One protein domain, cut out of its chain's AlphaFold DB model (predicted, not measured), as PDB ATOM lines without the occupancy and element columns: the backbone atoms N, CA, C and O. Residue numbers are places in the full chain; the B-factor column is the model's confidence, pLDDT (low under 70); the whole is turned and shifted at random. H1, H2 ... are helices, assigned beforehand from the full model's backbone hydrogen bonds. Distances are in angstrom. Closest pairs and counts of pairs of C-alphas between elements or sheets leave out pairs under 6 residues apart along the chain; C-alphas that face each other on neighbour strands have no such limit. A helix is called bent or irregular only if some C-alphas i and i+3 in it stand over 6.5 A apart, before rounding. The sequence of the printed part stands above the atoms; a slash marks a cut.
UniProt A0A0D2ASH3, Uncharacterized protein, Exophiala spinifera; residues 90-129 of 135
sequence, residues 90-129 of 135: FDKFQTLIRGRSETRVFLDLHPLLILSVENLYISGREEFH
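Overview. This is residues 90 to 129 of the 135 residues of an uncharacterized protein of Exophiala spinifera (UniProt A0A0D2ASH3). A loose, drawn-out chain of three helices: H1 and H2 make an open V at one end, joined by a loop at its point, and H3 sits by itself at the other end. H2 leads from the point of the V toward H3, and residues 123 to 129 make a hook beyond H3. The printed part has 40 residues with three named helices, H1, H2 and H3 in that order along the chain, and no named strand. Its class is all helix, with 26 of the 40 printed residues in named elements. The whole is loose, with a radius of gyration of the C-alphas of 12.8 A, and flat in outline, with spans of 38 by 19 by 10 A.

Along the chain. H1 holds residues 90 to 97 and begins at C-alpha 90, at (101.879, 122.660, 19.898); from first to last C-alpha it is 10.4 A long. H2, the longest helix, holds residues 102 to 113, from C-alpha 102 at (88.490, 111.767, 21.238) to C-alpha 113, a length of 15.6 A. H2 is irregular, but only just: C-alphas 108 and 111 are 6.6 A apart. H3 holds residues 117 to 122 and ends at C-alpha 122, at (106.793, 119.831, 39.845), with a length of 8.7 A.

Arrangement. H1 and H2 are close but not clearly touching, with 2 pairs of C-alphas within 8 A. Their closest C-alphas are those of Ile 97 and Val 105, 6.1 A apart. The two helices stand at a shallow tilt of 26 degrees and run opposite ways, with their centres 11.9 A apart. H3 is apart from H1. H3 is apart from H2 too, though it follows H2 in the chain. In H1 and H3 every O i to N i+4 pair is within hydrogen-bond range, and in H2 6 of 8 are.

Size, cuts and confidence. The two C-alphas farthest apart are those of Gly 99 and Glu 127, at 37.9 A, and the first and last printed C-alphas, of Phe 90 and His 129, are 27.6 A apart. The printed part has no cut. The link from H1 to H2, of 4 residues, and the link from H2 to H3, of 3 residues, are both tight. Residues 98 to 104, of which 102 to 104 belong to H2, stand free. The mean pLDDT of the printed part is 79.0, and no printed residue is under 70.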
ATOM      1  N   PHE A  90     103.199 122.708  20.521       74.50
ATOM      2  CA  PHE A  90     101.879 122.660  19.898       74.50
ATOM      3  C   PHE A  90     101.894 121.968  18.531       74.50
ATOM      4  O   PHE A  90     101.146 121.018  18.345       74.50
ATOM      5  N   ASP A  91     102.806 122.326  17.623       76.94
ATOM      6  CA  ASP A  91     102.864 121.709  16.285       76.94
ATOM      7  C   ASP A  91     103.173 120.201  16.341       76.94
ATOM      8  O   ASP A  91     102.581 119.372  15.637       76.94
ATOM      9  N   LYS A  92     104.086 119.813  17.242       77.25
ATOM     10  CA  LYS A  92     104.423 118.404  17.497       77.25
ATOM     11  C   LYS A  92     103.235 117.666  18.114       77.25
ATOM     12  O   LYS A  92     102.919 116.557  17.695       77.25
ATOM     13  N   PHE A  93     102.559 118.293  19.071       75.00
ATOM     14  CA  PHE A  93     101.372 117.763  19.727       75.00
ATOM     15  C   PHE A  93     100.221 117.578  18.732       75.00
ATOM     16  O   PHE A  93      99.649 116.495  18.672       75.00
ATOM     17  N   GLN A  94      99.960 118.571  17.877       77.69
ATOM     18  CA  GLN A  94      98.965 118.518  16.804       77.69
ATOM     19  C   GLN A  94      99.213 117.328  15.866       77.69
ATOM     20  O   GLN A  94      98.280 116.626  15.475       77.69
ATOM     21  N   THR A  95     100.479 117.067  15.538       80.62
ATOM     22  CA  THR A  95     100.865 115.909  14.723       80.62
ATOM     23  C   THR A  95     100.585 114.586  15.447       80.62
ATOM     24  O   THR A  95     100.107 113.641  14.822       80.62
ATOM     25  N   LEU A  96     100.827 114.512  16.761       77.00
ATOM     26  CA  LEU A  96     100.620 113.304  17.571       77.00
ATOM     27  C   LEU A  96      99.140 112.958  17.799       77.00
ATOM     28  O   LEU A  96      98.790 111.774  17.837       77.00
ATOM     29  N   ILE A  97      98.275 113.969  17.929       79.88
ATOM     30  CA  ILE A  97      96.828 113.779  18.131       79.88
ATOM     31  C   ILE A  97      96.071 113.490  16.828       79.88
ATOM     32  O   ILE A  97      94.917 113.055  16.867       79.88
ATOM     33  N   ARG A  98      96.695 113.703  15.663       80.50
ATOM     34  CA  ARG A  98      96.047 113.495  14.364       80.50
ATOM     35  C   ARG A  98      95.654 112.023  14.188       80.50
ATOM     36  O   ARG A  98      96.504 111.139  14.172       80.50
ATOM     37  N   GLY A  99      94.352 111.767  14.032       80.25
ATOM     38  CA  GLY A  99      93.802 110.416  13.851       80.25
ATOM     39  C   GLY A  99      93.643 109.601  15.142       80.25
ATOM     40  O   GLY A  99      93.426 108.393  15.069       80.25
ATOM     41  N   ARG A 100      93.756 110.226  16.321       83.19
ATOM     42  CA  ARG A 100      93.483 109.582  17.615       83.19
ATOM     43  C   ARG A 100      92.006 109.705  18.000       83.19
ATOM     44  O   ARG A 100      91.312 110.612  17.557       83.19
ATOM     45  N   SER A 101      91.535 108.782  18.838       85.44
ATOM     46  CA  SER A 101      90.189 108.826  19.421       85.44
ATOM     47  C   SER A 101      90.025 110.035  20.343       85.44
ATOM     48  O   SER A 101      90.961 110.382  21.062       85.44
ATOM     49  N   GLU A 102      88.824 110.602  20.405       80.69
ATOM     50  CA  GLU A 102      88.490 111.767  21.238       80.69
ATOM     51  C   GLU A 102      88.907 111.595  22.707       80.69
ATOM     52  O   GLU A 102      89.568 112.464  23.266       80.69
ATOM     53  N   THR A 103      88.661 110.422  23.300       83.50
ATOM     54  CA  THR A 103      89.085 110.097  24.673       83.50
ATOM     55  C   THR A 103      90.594 110.229  24.873       83.50
ATOM     56  O   THR A 103      91.056 110.645  25.929       83.50
ATOM     57  N   ARG A 104      91.381 109.885  23.849       78.88
ATOM     58  CA  ARG A 104      92.840 109.968  23.918       78.88
ATOM     59  C   ARG A 104      93.306 111.413  23.814       78.88
ATOM     60  O   ARG A 104      94.197 111.806  24.552       78.88
ATOM     61  N   VAL A 105      92.666 112.196  22.947       80.25
ATOM     62  CA  VAL A 105      92.911 113.638  22.853       80.25
ATOM     63  C   VAL A 105      92.584 114.315  24.179       80.25
ATOM     64  O   VAL A 105      93.394 115.097  24.655       80.25
ATOM     65  N   PHE A 106      91.458 113.973  24.807       79.19
ATOM     66  CA  PHE A 106      91.077 114.518  26.108       79.19
ATOM     67  C   PHE A 106      92.123 114.207  27.182       79.19
ATOM     68  O   PHE A 106      92.626 115.123  27.821       79.19
ATOM     69  N   LEU A 107      92.515 112.940  27.336       81.06
ATOM     70  CA  LEU A 107      93.500 112.549  28.347       81.06
ATOM     71  C   LEU A 107      94.896 113.138  28.100       81.06
ATOM     72  O   LEU A 107      95.593 113.444  29.061       81.06
ATOM     73  N   ASP A 108      95.304 113.306  26.840       76.38
ATOM     74  CA  ASP A 108      96.632 113.832  26.503       76.38
ATOM     75  C   ASP A 108      96.672 115.378  26.532       76.38
ATOM     76  O   ASP A 108      97.705 115.963  26.853       76.38
ATOM     77  N   LEU A 109      95.562 116.057  26.206       78.31
ATOM     78  CA  LEU A 109      95.468 117.522  26.155       78.31
ATOM     79  C   LEU A 109      95.086 118.136  27.505       78.31
ATOM     80  O   LEU A 109      95.613 119.188  27.866       78.31
ATOM     81  N   HIS A 110      94.163 117.513  28.240       78.00
ATOM     82  CA  HIS A 110      93.603 118.081  29.465       78.00
ATOM     83  C   HIS A 110      94.682 118.424  30.505       78.00
ATOM     84  O   HIS A 110      94.674 119.559  30.973       78.00
ATOM     85  N   PRO A 111      95.669 117.553  30.807       75.38
ATOM     86  CA  PRO A 111      96.728 117.882  31.765       75.38
ATOM     87  C   PRO A 111      97.677 118.991  31.290       75.38
ATOM     88  O   PRO A 111      98.406 119.556  32.098       75.38
ATOM     89  N   LEU A 112      97.712 119.285  29.983       73.31
ATOM     90  CA  LEU A 112      98.538 120.352  29.412       73.31
ATOM     91  C   LEU A 112      97.832 121.713  29.459       73.31
ATOM     92  O   LEU A 112      98.506 122.736  29.558       73.31
ATOM     93  N   LEU A 113      96.499 121.727  29.351       74.81
ATOM     94  CA  LEU A 113      95.680 122.942  29.442       74.81
ATOM     95  C   LEU A 113      95.371 123.310  30.892       74.81
ATOM     96  O   LEU A 113      95.492 124.469  31.277       74.81
ATOM     97  N   ILE A 114      94.963 122.313  31.671       73.62
ATOM     98  CA  ILE A 114      94.608 122.435  33.078       73.62
ATOM     99  C   ILE A 114      95.706 121.703  33.837       73.62
ATOM    100  O   ILE A 114      95.648 120.497  34.080       73.62
ATOM    101  N   LEU A 115      96.776 122.446  34.105       73.94
ATOM    102  CA  LEU A 115      97.864 121.967  34.940       73.94
ATOM    103  C   LEU A 115      97.376 121.977  36.379       73.94
ATOM    104  O   LEU A 115      97.018 123.037  36.892       73.94
ATOM    105  N   SER A 116      97.400 120.812  37.016       78.75
ATOM    106  CA  SER A 116      97.130 120.732  38.443       78.75
ATOM    107  C   SER A 116      98.172 121.524  39.228       78.75
ATOM    108  O   SER A 116      99.302 121.743  38.765       78.75
ATOM    109  N   VAL A 117      97.805 121.952  40.430       82.81
ATOM    110  CA  VAL A 117      98.688 122.759  41.281       82.81
ATOM    111  C   VAL A 117      99.975 121.995  41.617       82.81
ATOM    112  O   VAL A 117     101.073 122.556  41.610       82.81
ATOM    113  N   GLU A 118      99.865 120.679  41.780       82.00
ATOM    114  CA  GLU A 118     100.990 119.774  41.988       82.00
ATOM    115  C   GLU A 118     101.887 119.706  40.746       82.00
ATOM    116  O   GLU A 118     103.110 119.784  40.859       82.00
ATOM    117  N   ASN A 119     101.305 119.622  39.545       77.19
ATOM    118  CA  ASN A 119     102.070 119.633  38.296       77.19
ATOM    119  C   ASN A 119     102.791 120.969  38.073       77.19
ATOM    120  O   ASN A 119     103.906 120.978  37.541       77.19
ATOM    121  N   LEU A 120     102.198 122.092  38.485       79.06
ATOM    122  CA  LEU A 120     102.851 123.402  38.452       79.06
ATOM    123  C   LEU A 120     104.044 123.455  39.410       79.06
ATOM    124  O   LEU A 120     105.117 123.913  39.009       79.06
ATOM    125  N   TYR A 121     103.892 122.922  40.624       83.31
ATOM    126  CA  TYR A 121     104.991 122.801  41.580       83.31
ATOM    127  C   TYR A 121     106.130 121.918  41.035       83.31
ATOM    128  O   TYR A 121     107.284 122.348  41.015       83.31
ATOM    129  N   ILE A 122     105.814 120.735  40.489       79.25
ATOM    130  CA  ILE A 122     106.793 119.831  39.845       79.25
ATOM    131  C   ILE A 122     107.501 120.515  38.666       79.25
ATOM    132  O   ILE A 122     108.682 120.276  38.420       79.25
ATOM    133  N   SER A 123     106.800 121.398  37.952       74.31
ATOM    134  CA  SER A 123     107.350 122.167  36.829       74.31
ATOM    135  C   SER A 123     108.297 123.302  37.258       74.31
ATOM    136  O   SER A 123     108.756 124.056  36.400       74.31
ATOM    137  N   GLY A 124     108.607 123.426  38.555       77.12
ATOM    138  CA  GLY A 124     109.590 124.369  39.097       77.12
ATOM    139  C   GLY A 124     108.997 125.669  39.638       77.12
ATOM    140  O   GLY A 124     109.739 126.613  39.903       77.12
ATOM    141  N   ARG A 125     107.673 125.748  39.800       79.81
ATOM    142  CA  ARG A 125     107.012 126.918  40.388       79.81
ATOM    143  C   ARG A 125     106.848 126.735  41.896       79.81
ATOM    144  O   ARG A 125     105.849 126.194  42.365       79.81
ATOM    145  N   GLU A 126     107.831 127.210  42.656       84.38
ATOM    146  CA  GLU A 126     107.866 127.095  44.125       84.38
ATOM    147  C   GLU A 126     106.695 127.801  44.828       84.38
ATOM    148  O   GLU A 126     106.306 127.410  45.926       84.38
ATOM    149  N   GLU A 127     106.081 128.783  44.163       82.62
ATOM    150  CA  GLU A 127     104.879 129.499  44.614       82.62
ATOM    151  C   GLU A 127     103.668 128.580  44.879       82.62
ATOM    152  O   GLU A 127     102.756 128.966  45.607       82.62
ATOM    153  N   PHE A 128     103.681 127.349  44.353       80.56
ATOM    154  CA  PHE A 128     102.627 126.348  44.541       80.56
ATOM    155  C   PHE A 128     102.982 125.235  45.547       80.56
ATOM    156  O   PHE A 128     102.267 124.239  45.651       80.56
ATOM    157  N   HIS A 129     104.072 125.377  46.308       83.75
ATOM    158  CA  HIS A 129     104.477 124.377  47.298       83.75
ATOM    159  C   HIS A 129     103.426 124.194  48.407       83.75
ATOM    160  O   HIS A 129     103.078 125.134  49.120       83.75
TER     161      HIS A 129